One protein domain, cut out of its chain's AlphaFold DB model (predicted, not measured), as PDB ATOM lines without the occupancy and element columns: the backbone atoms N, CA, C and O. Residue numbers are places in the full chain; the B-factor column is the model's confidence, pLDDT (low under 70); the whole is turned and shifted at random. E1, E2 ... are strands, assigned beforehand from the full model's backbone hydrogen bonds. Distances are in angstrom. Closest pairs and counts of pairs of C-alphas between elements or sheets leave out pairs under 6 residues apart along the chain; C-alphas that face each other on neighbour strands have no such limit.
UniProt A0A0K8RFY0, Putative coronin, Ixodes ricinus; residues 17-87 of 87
ATOM      1  N   ALA A  17     -24.499 -46.389 -11.578       93.62
ATOM      2  CA  ALA A  17     -23.174 -46.499 -12.184       93.62
ATOM      3  C   ALA A  17     -22.033 -46.307 -11.169       93.62
ATOM      4  O   ALA A  17     -22.224 -45.784 -10.070       93.62
ATOM      5  N   ASP A  18     -20.825 -46.713 -11.568       93.19
ATOM      6  CA  ASP A  18     -19.585 -46.616 -10.780       93.19
ATOM      7  C   ASP A  18     -19.645 -47.355  -9.424       93.19
ATOM      8  O   ASP A  18     -18.999 -46.972  -8.444       93.19
ATOM      9  N   ILE A  19     -20.429 -48.436  -9.361       93.44
ATOM     10  CA  ILE A  19     -20.585 -49.278  -8.172       93.44
ATOM     11  C   ILE A  19     -19.647 -50.481  -8.246       93.44
ATOM     12  O   ILE A  19     -19.566 -51.171  -9.258       93.44
ATOM     13  N   ARG A  20     -18.975 -50.783  -7.131       94.12
ATOM     14  CA  ARG A  20     -18.126 -51.970  -6.997       94.12
ATOM     15  C   ARG A  20     -18.880 -53.117  -6.327       94.12
ATOM     16  O   ARG A  20     -18.823 -53.279  -5.107       94.12
ATOM     17  N   ILE A  21     -19.588 -53.898  -7.133       93.81
ATOM     18  CA  ILE A  21     -20.295 -55.105  -6.689       93.81
ATOM     19  C   ILE A  21     -19.299 -56.270  -6.616       93.81
ATOM     20  O   ILE A  21     -18.472 -56.435  -7.510       93.81
ATOM     21  N   SER A  22     -19.351 -57.069  -5.549       94.19
ATOM     22  CA  SER A  22     -18.489 -58.248  -5.412       94.19
ATOM     23  C   SER A  22     -18.842 -59.298  -6.474       94.19
ATOM     24  O   SER A  22     -20.006 -59.683  -6.559       94.19
ATOM     25  N   PRO A  23     -17.861 -59.833  -7.223       92.38
ATOM     26  CA  PRO A  23     -18.098 -60.885  -8.215       92.38
ATOM     27  C   PRO A  23     -18.102 -62.300  -7.608       92.38
ATOM     28  O   PRO A  23     -18.160 -63.292  -8.331       92.38
ATOM     29  N   ARG A  24     -17.963 -62.425  -6.281       91.25
ATOM     30  CA  ARG A  24     -17.854 -63.723  -5.601       91.25
ATOM     31  C   ARG A  24     -19.182 -64.473  -5.694       91.25
ATOM     32  O   ARG A  24     -20.207 -63.944  -5.282       91.25
ATOM     33  N   ALA A  25     -19.135 -65.713  -6.177       88.88
ATOM     34  CA  ALA A  25     -20.315 -66.559  -6.304       88.88
ATOM     35  C   ALA A  25     -20.995 -66.810  -4.945       88.88
ATOM     36  O   ALA A  25     -20.325 -67.085  -3.935       88.88
ATOM     37  N   THR A  26     -22.326 -66.759  -4.965       88.31
ATOM     38  CA  THR A  26     -23.226 -67.108  -3.862       88.31
ATOM     39  C   THR A  26     -24.290 -68.078  -4.376       88.31
ATOM     40  O   THR A  26     -24.530 -68.178  -5.579       88.31
ATOM     41  N   SER A  27     -24.946 -68.799  -3.470       89.50
ATOM     42  CA  SER A  27     -26.074 -69.681  -3.804       89.50
ATOM     43  C   SER A  27     -27.426 -68.948  -3.826       89.50
ATOM     44  O   SER A  27     -28.475 -69.579  -3.718       89.50
ATOM     45  N   THR A  28     -27.416 -67.614  -3.882       89.50
ATOM     46  CA  THR A  28     -28.589 -66.741  -3.715       89.50
ATOM     47  C   THR A  28     -28.641 -65.712  -4.846       89.50
ATOM     48  O   THR A  28     -27.731 -65.645  -5.667       89.50
ATOM     49  N   SER A  29     -29.673 -64.862  -4.884       88.12
ATOM     50  CA  SER A  29     -29.730 -63.738  -5.836       88.12
ATOM     51  C   SER A  29     -28.583 -62.735  -5.664       88.12
ATOM     52  O   SER A  29     -28.353 -61.912  -6.547       88.12
ATOM     53  N   GLY A  30     -27.897 -62.745  -4.515       90.06
ATOM     54  CA  GLY A  30     -26.757 -61.878  -4.221       90.06
ATOM     55  C   GLY A  30     -27.106 -60.409  -3.961       90.06
ATOM     56  O   GLY A  30     -26.256 -59.686  -3.465       90.06
ATOM     57  N   ILE A  31     -28.328 -59.951  -4.235       92.81
ATOM     58  CA  ILE A  31     -28.793 -58.570  -4.027       92.81
ATOM     59  C   ILE A  31     -30.142 -58.604  -3.305       92.81
ATOM     60  O   ILE A  31     -30.959 -59.493  -3.547       92.81
ATOM     61  N   ALA A  32     -30.385 -57.611  -2.449       93.38
ATOM     62  CA  ALA A  32     -31.672 -57.392  -1.801       93.38
ATOM     63  C   ALA A  32     -32.141 -55.948  -1.991       93.38
ATOM     64  O   ALA A  32     -31.334 -55.017  -2.005       93.38
ATOM     65  N   CYS A  33     -33.451 -55.743  -2.081       93.50
ATOM     66  CA  CYS A  33     -34.052 -54.417  -2.123       93.50
ATOM     67  C   CYS A  33     -35.191 -54.287  -1.108       93.50
ATOM     68  O   CYS A  33     -35.811 -55.267  -0.698       93.50
ATOM     69  N   SER A  34     -35.435 -53.052  -0.685       92.06
ATOM     70  CA  SER A  34     -36.623 -52.629   0.049       92.06
ATOM     71  C   SER A  34     -37.340 -51.529  -0.741       92.06
ATOM     72  O   SER A  34     -36.923 -51.172  -1.841       92.06
ATOM     73  N   HIS A  35     -38.383 -50.932  -0.163       91.25
ATOM     74  CA  HIS A  35     -39.125 -49.829  -0.781       91.25
ATOM     75  C   HIS A  35     -38.278 -48.579  -1.103       91.25
ATOM     76  O   HIS A  35     -38.723 -47.739  -1.877       91.25
ATOM     77  N   ASN A  36     -37.096 -48.404  -0.496       93.44
ATOM     78  CA  ASN A  36     -36.249 -47.224  -0.722       93.44
ATOM     79  C   ASN A  36     -34.739 -47.492  -0.727       93.44
ATOM     80  O   ASN A  36     -33.953 -46.547  -0.832       93.44
ATOM     81  N   LYS A  37     -34.302 -48.747  -0.586       94.31
ATOM     82  CA  LYS A  37     -32.882 -49.104  -0.515       94.31
ATOM     83  C   LYS A  37     -32.572 -50.321  -1.369       94.31
ATOM     84  O   LYS A  37     -33.378 -51.242  -1.464       94.31
ATOM     85  N   ILE A  38     -31.357 -50.350  -1.901       94.94
ATOM     86  CA  ILE A  38     -30.747 -51.535  -2.507       94.94
ATOM     87  C   ILE A  38     -29.508 -51.879  -1.683       94.94
ATOM     88  O   ILE A  38     -28.703 -50.994  -1.390       94.94
ATOM     89  N   ALA A  39     -29.366 -53.146  -1.304       94.88
ATOM     90  CA  ALA A  39     -28.210 -53.690  -0.607       94.88
ATOM     91  C   ALA A  39     -27.527 -54.760  -1.462       94.88
ATOM     92  O   ALA A  39     -28.185 -55.640  -2.020       94.88
ATOM     93  N   PHE A  40     -26.202 -54.698  -1.539       94.69
ATOM     94  CA  PHE A  40     -25.393 -55.604  -2.347       94.69
ATOM     95  C   PHE A  40     -24.015 -55.841  -1.699       94.69
ATOM     96  O   PHE A  40     -23.522 -54.982  -0.960       94.69
ATOM     97  N   PRO A  41     -23.356 -56.983  -1.952       94.69
ATOM     98  CA  PRO A  41     -22.007 -57.247  -1.484       94.69
ATOM     99  C   PRO A  41     -21.034 -56.290  -2.168       94.69
ATOM    100  O   PRO A  41     -20.970 -56.220  -3.394       94.69
ATOM    101  N   TRP A  42     -20.260 -55.553  -1.380       95.31
ATOM    102  CA  TRP A  42     -19.213 -54.678  -1.891       95.31
ATOM    103  C   TRP A  42     -17.967 -55.494  -2.234       95.31
ATOM    104  O   TRP A  42     -17.587 -56.407  -1.495       95.31
ATOM    105  N   ASP A  43     -17.307 -55.145  -3.334       94.88
ATOM    106  CA  ASP A  43     -16.055 -55.778  -3.734       94.88
ATOM    107  C   ASP A  43     -14.911 -55.420  -2.767       94.88
ATOM    108  O   ASP A  43     -14.472 -54.267  -2.671       94.88
ATOM    109  N   VAL A  44     -14.456 -56.424  -2.017       92.25
ATOM    110  CA  VAL A  44     -13.369 -56.344  -1.036       92.25
ATOM    111  C   VAL A  44     -12.520 -57.607  -1.096       92.25
ATOM    112  O   VAL A  44     -13.032 -58.696  -1.356       92.25
ATOM    113  N   VAL A  45     -11.228 -57.460  -0.791       87.75
ATOM    114  CA  VAL A  45     -10.245 -58.558  -0.819       87.75
ATOM    115  C   VAL A  45     -10.596 -59.659   0.186       87.75
ATOM    116  O   VAL A  45     -10.555 -60.839  -0.147       87.75
ATOM    117  N   SER A  46     -10.979 -59.288   1.409       86.88
ATOM    118  CA  SER A  46     -11.300 -60.231   2.483       86.88
ATOM    119  C   SER A  46     -12.513 -59.780   3.293       86.88
ATOM    120  O   SER A  46     -12.901 -58.608   3.282       86.88
ATOM    121  N   GLY A  47     -13.150 -60.742   3.960       87.81
ATOM    122  CA  GLY A  47     -14.371 -60.522   4.725       87.81
ATOM    123  C   GLY A  47     -15.591 -60.158   3.883       87.81
ATOM    124  O   GLY A  47     -15.646 -60.375   2.663       87.81
ATOM    125  N   GLY A  48     -16.596 -59.629   4.574       89.69
ATOM    126  CA  GLY A  48     -17.879 -59.248   4.009       89.69
ATOM    127  C   GLY A  48     -18.192 -57.794   4.315       89.69
ATOM    128  O   GLY A  48     -18.216 -57.364   5.469       89.69
ATOM    129  N   LEU A  49     -18.450 -57.043   3.252       93.94
ATOM    130  CA  LEU A  49     -18.889 -55.662   3.305       93.94
ATOM    131  C   LEU A  49     -20.158 -55.542   2.473       93.94
ATOM    132  O   LEU A  49     -20.227 -56.092   1.376       93.94
ATOM    133  N   VAL A  50     -21.145 -54.820   2.987       94.81
ATOM    134  CA  VAL A  50     -22.404 -54.570   2.279       94.81
ATOM    135  C   VAL A  50     -22.464 -53.097   1.914       94.81
ATOM    136  O   VAL A  50     -22.333 -52.230   2.781       94.81
ATOM    137  N   GLY A  51     -22.631 -52.816   0.626       95.38
ATOM    138  CA  GLY A  51     -22.985 -51.497   0.127       95.38
ATOM    139  C   GLY A  51     -24.497 -51.319   0.163       95.38
ATOM    140  O   GLY A  51     -25.236 -52.234  -0.194       95.38
ATOM    141  N   VAL A  52     -24.955 -50.148   0.598       95.31
ATOM    142  CA  VAL A  52     -26.369 -49.768   0.593       95.31
ATOM    143  C   VAL A  52     -26.522 -48.422  -0.106       95.31
ATOM    144  O   VAL A  52     -25.848 -47.454   0.255       95.31
ATOM    145  N   ILE A  53     -27.420 -48.362  -1.086       95.94
ATOM    146  CA  ILE A  53     -27.784 -47.145  -1.824       95.94
ATOM    147  C   ILE A  53     -29.283 -46.873  -1.706       95.94
ATOM    148  O   ILE A  53     -30.061 -47.764  -1.364       95.94
ATOM    149  N   ASN A  54     -29.684 -45.634  -1.982       94.50
ATOM    150  CA  ASN A  54     -31.088 -45.243  -2.045       94.50
ATOM    151  C   ASN A  54     -31.659 -45.589  -3.431       94.50
ATOM    152  O   ASN A  54     -31.104 -45.159  -4.437       94.50
ATOM    153  N   LEU A  55     -32.770 -46.328  -3.462       93.56
ATOM    154  CA  LEU A  55     -33.470 -46.754  -4.684       93.56
ATOM    155  C   LEU A  55     -33.934 -45.564  -5.545       93.56
ATOM    156  O   LEU A  55     -34.046 -45.667  -6.754       93.56
ATOM    157  N   ASN A  56     -34.169 -44.403  -4.940       93.25
ATOM    158  CA  ASN A  56     -34.644 -43.216  -5.650       93.25
ATOM    159  C   ASN A  56     -33.496 -42.291  -6.087       93.25
ATOM    160  O   ASN A  56     -33.740 -41.159  -6.499       93.25
ATOM    161  N   LYS A  57     -32.235 -42.718  -5.933       92.81
ATOM    162  CA  LYS A  57     -31.049 -41.947  -6.330       92.81
ATOM    163  C   LYS A  57     -30.187 -42.785  -7.266       92.81
ATOM    164  O   LYS A  57     -29.359 -43.571  -6.811       92.81
ATOM    165  N   TYR A  58     -30.391 -42.596  -8.562       93.25
ATOM    166  CA  TYR A  58     -29.652 -43.241  -9.646       93.25
ATOM    167  C   TYR A  58     -28.644 -42.276 -10.288       93.25
ATOM    168  O   TYR A  58     -28.616 -41.083  -9.979       93.25
ATOM    169  N   GLY A  59     -27.771 -42.802 -11.146       93.38
ATOM    170  CA  GLY A  59     -26.675 -42.065 -11.770       93.38
ATOM    171  C   GLY A  59     -25.294 -42.505 -11.278       93.38
ATOM    172  O   GLY A  59     -25.101 -43.618 -10.786       93.38
ATOM    173  N   LYS A  60     -24.307 -41.622 -11.454       91.50
ATOM    174  CA  LYS A  60     -22.891 -41.866 -11.134       91.50
ATOM    175  C   LYS A  60     -22.535 -41.388  -9.727       91.50
ATOM    176  O   LYS A  60     -23.179 -40.489  -9.193       91.50
ATOM    177  N   LYS A  61     -21.452 -41.937  -9.159       89.62
ATOM    178  CA  LYS A  61     -20.856 -41.502  -7.874       89.62
ATOM    179  C   LYS A  61     -21.872 -41.389  -6.728       89.62
ATOM    180  O   LYS A  61     -21.872 -40.427  -5.960       89.62
ATOM    181  N   LEU A  62     -22.746 -42.383  -6.619       90.81
ATOM    182  CA  LEU A  62     -23.788 -42.406  -5.602       90.81
ATOM    183  C   LEU A  62     -23.197 -42.479  -4.186       90.81
ATOM    184  O   LEU A  62     -22.187 -43.158  -3.970       90.81
ATOM    185  N   PRO A  63     -23.830 -41.834  -3.189       92.00
ATOM    186  CA  PRO A  63     -23.444 -42.012  -1.799       92.00
ATOM    187  C   PRO A  63     -23.765 -43.447  -1.367       92.00
ATOM    188  O   PRO A  63     -24.929 -43.835  -1.272       92.00
ATOM    189  N   ILE A  64     -22.720 -44.234  -1.105       94.12
ATOM    190  CA  ILE A  64     -22.843 -45.632  -0.686       94.12
ATOM    191  C   ILE A  64     -22.551 -45.737   0.808       94.12
ATOM    192  O   ILE A  64     -21.425 -45.503   1.254       94.12
ATOM    193  N   LEU A  65     -23.557 -46.153   1.577       94.25
ATOM    194  CA  LEU A  65     -23.374 -46.537   2.971       94.25
ATOM    195  C   LEU A  65     -22.722 -47.922   3.023       94.25
ATOM    196  O   LEU A  65     -23.179 -48.856   2.370       94.25
ATOM    197  N   LYS A  66     -21.654 -48.061   3.811       93.44
ATOM    198  CA  LYS A  66     -20.891 -49.307   3.941       93.44
ATOM    199  C   LYS A  66     -21.139 -49.937   5.305       93.44
ATOM    200  O   LYS A  66     -20.681 -49.409   6.315       93.44
ATOM    201  N   LEU A  67     -21.819 -51.079   5.327       91.50
ATOM    202  CA  LEU A  67     -22.035 -51.872   6.536       91.50
ATOM    203  C   LEU A  67     -20.929 -52.923   6.661       91.50
ATOM    204  O   LEU A  67     -20.779 -53.796   5.802       91.50
ATOM    205  N   LYS A  68     -20.132 -52.799   7.723       87.94
ATOM    206  CA  LYS A  68     -19.022 -53.694   8.074       87.94
ATOM    207  C   LYS A  68     -19.444 -54.637   9.203       87.94
ATOM    208  O   LYS A  68     -20.433 -54.381   9.880       87.94
ATOM    209  N   GLY A  69     -18.657 -55.685   9.433       78.56
ATOM    210  CA  GLY A  69     -18.798 -56.555  10.606       78.56
ATOM    211  C   GLY A  69     -18.672 -58.044  10.303       78.56
ATOM    212  O   GLY A  69     -18.433 -58.827  11.215       78.56
ATOM    213  N   ARG A  70     -18.772 -58.454   9.029       80.56
ATOM    214  CA  ARG A  70     -18.627 -59.866   8.656       80.56
ATOM    215  C   ARG A  70     -17.166 -60.207   8.365       80.56
ATOM    216  O   ARG A  70     -16.527 -59.583   7.518       80.56
ATOM    217  N   LEU A  71     -16.664 -61.241   9.034       78.81
ATOM    218  CA  LEU A  71     -15.317 -61.785   8.820       78.81
ATOM    219  C   LEU A  71     -15.217 -62.659   7.559       78.81
ATOM    220  O   LEU A  71     -14.123 -62.881   7.051       78.81
ATOM    221  N   LEU A  72     -16.354 -63.119   7.030       85.50
ATOM    222  CA  LEU A  72     -16.463 -63.975   5.843       85.50
ATOM    223  C   LEU A  72     -17.243 -63.277   4.722       85.50
ATOM    224  O   LEU A  72     -17.905 -62.264   4.963       85.50
ATOM    225  N   LYS A  73     -17.185 -63.830   3.499       85.69
ATOM    226  CA  LYS A  73     -17.962 -63.328   2.348       85.69
ATOM    227  C   LYS A  73     -19.459 -63.283   2.660       85.69
ATOM    228  O   LYS A  73     -19.925 -64.027   3.515       85.69
ATOM    229  N   ILE A  74     -20.209 -62.411   1.987       89.00
ATOM    230  CA  ILE A  74     -21.674 -62.331   2.107       89.00
ATOM    231  C   ILE A  74     -22.299 -63.442   1.251       89.00
ATOM    232  O   ILE A  74     -21.992 -63.509   0.067       89.00
ATOM    233  N   GLU A  75     -23.140 -64.294   1.839       87.56
ATOM    234  CA  GLU A  75     -23.833 -65.395   1.135       87.56
ATOM    235  C   GLU A  75     -25.307 -65.071   0.897       87.56
ATOM    236  O   GLU A  75     -25.834 -65.305  -0.190       87.56
ATOM    237  N   LEU A  76     -25.962 -64.482   1.902       87.00
ATOM    238  CA  LEU A  76     -27.354 -64.066   1.840       87.00
ATOM    239  C   LEU A  76     -27.510 -62.614   2.301       87.00
ATOM    240  O   LEU A  76     -26.879 -62.166   3.261       87.00
ATOM    241  N   LEU A  77     -28.392 -61.896   1.607       88.88
ATOM    242  CA  LEU A  77     -28.856 -60.560   1.955       88.88
ATOM    243  C   LEU A  77     -30.378 -60.558   1.956       88.88
ATOM    244  O   LEU A  77     -30.996 -60.976   0.981       88.88
ATOM    245  N   GLN A  78     -30.977 -60.041   3.024       89.06
ATOM    246  CA  GLN A  78     -32.419 -59.845   3.100       89.06
ATOM    247  C   GLN A  78     -32.739 -58.585   3.902       89.06
ATOM    248  O   GLN A  78     -32.081 -58.284   4.895       89.06
ATOM    249  N   PHE A  79     -33.778 -57.855   3.501       85.25
ATOM    250  CA  PHE A  79     -34.390 -56.840   4.356       85.25
ATOM    251  C   PHE A  79     -35.510 -57.479   5.184       85.25
ATOM    252  O   PHE A  79     -36.408 -58.114   4.633       85.25
ATOM    253  N   CYS A  80     -35.477 -57.300   6.502       79.94
ATOM    254  CA  CYS A  80     -36.554 -57.679   7.408       79.94
ATOM    255  C   CYS A  80     -37.217 -56.401   7.931       79.94
ATOM    256  O   CYS A  80     -36.626 -55.687   8.743       79.94
ATOM    257  N   HIS A  81     -38.411 -56.087   7.412       66.69
ATOM    258  CA  HIS A  81     -39.177 -54.851   7.640       66.69
ATOM    259  C   HIS A  81     -38.389 -53.538   7.424       66.69
ATOM    260  O   HIS A  81     -38.603 -52.852   6.427       66.69
ATOM    261  N   ILE A  82     -37.493 -53.178   8.350       60.19
ATOM    262  CA  ILE A  82     -36.731 -51.915   8.391       60.19
ATOM    263  C   ILE A  82     -35.202 -52.158   8.399       60.19
ATOM    264  O   ILE A  82     -34.437 -51.264   8.027       60.19
ATOM    265  N   SER A  83     -34.742 -53.366   8.747       63.16
ATOM    266  CA  SER A  83     -33.320 -53.698   8.953       63.16
ATOM    267  C   SER A  83     -32.790 -54.689   7.917       63.16
ATOM    268  O   SER A  83     -33.551 -55.463   7.343       63.16
ATOM    269  N   ILE A  84     -31.475 -54.687   7.682       69.56
ATOM    270  CA  ILE A  84     -30.810 -55.715   6.867       69.56
ATOM    271  C   ILE A  84     -30.456 -56.889   7.777       69.56
ATOM    272  O   ILE A  84     -29.732 -56.719   8.757       69.56
ATOM    273  N   CYS A  85     -30.951 -58.073   7.435       70.94
ATOM    274  CA  CYS A  85     -30.555 -59.333   8.036       70.94
ATOM    275  C   CYS A  85     -29.475 -59.981   7.164       70.94
ATOM    276  O   CYS A  85     -29.650 -60.157   5.956       70.94
ATOM    277  N   LEU A  86     -28.352 -60.316   7.797       65.12
ATOM    278  CA  LEU A  86     -27.274 -61.100   7.206       65.12
ATOM    279  C   LEU A  86     -27.336 -62.484   7.842       65.12
ATOM    280  O   LEU A  86     -27.131 -62.595   9.050       65.12
ATOM    281  N   LEU A  87     -27.645 -63.501   7.040       57.66
ATOM    282  CA  LEU A  87     -27.601 -64.907   7.449       57.66
ATOM    283  C   LEU A  87     -26.340 -65.557   6.880       57.66
ATOM    284  O   LEU A  87     -25.983 -65.301   5.701       57.66
TER     285      LEU A  87
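What this domain is: This is residues 17 to 87 of the 87 residues of the protein "Putative coronin" of Ixodes ricinus (UniProt A0A0K8RFY0). Little regular structure is present: a three-stranded antiparallel sheet, order E1 - E2 - E3, forms a meander, each strand the antiparallel neighbour of the one before, and a small hairpin, E4 and E5, is set off from it. The long unnamed stretch 17 to 36 ties on by residues 32 to 33, paired with 38 to 39 of E1. The 71 printed residues are all strand in class, E1 to E5 in chain order with 24 residues, and compact, radius of gyration of the C-alphas 11.5 A, spans 29 by 28 by 20 A.

How they stand to each other: E2, residues 48 to 54, is antiparallel to E1, residues 37 to 41, in a hairpin at 156 degrees, N 51 to O 40 2.8 A. E2 and E3, residues 65 to 70, form another at 157 degrees, N 52 to O 65 2.8 A. E4, residues 78 to 80, and E5, residues 83 to 85, form a hairpin at 133 degrees, N 80 to O 83 2.8 A. E1 and E4 are near each other; E3 and E4 are apart.

Where its parts are: E2 spans 20.2 A, E3 15.2 A and E1 13.6 A, from C-alpha 37 at (-32.882, -49.104, -0.515). E5 ends at C-alpha 85, (-30.555, -59.333, 8.036).

The domain as a whole: The farthest C-alphas, Gly 59 and Leu 71, are 30.7 A apart. The printed part has no cut. Residues 81 to 84 and 86 to 87 have pLDDT under 70.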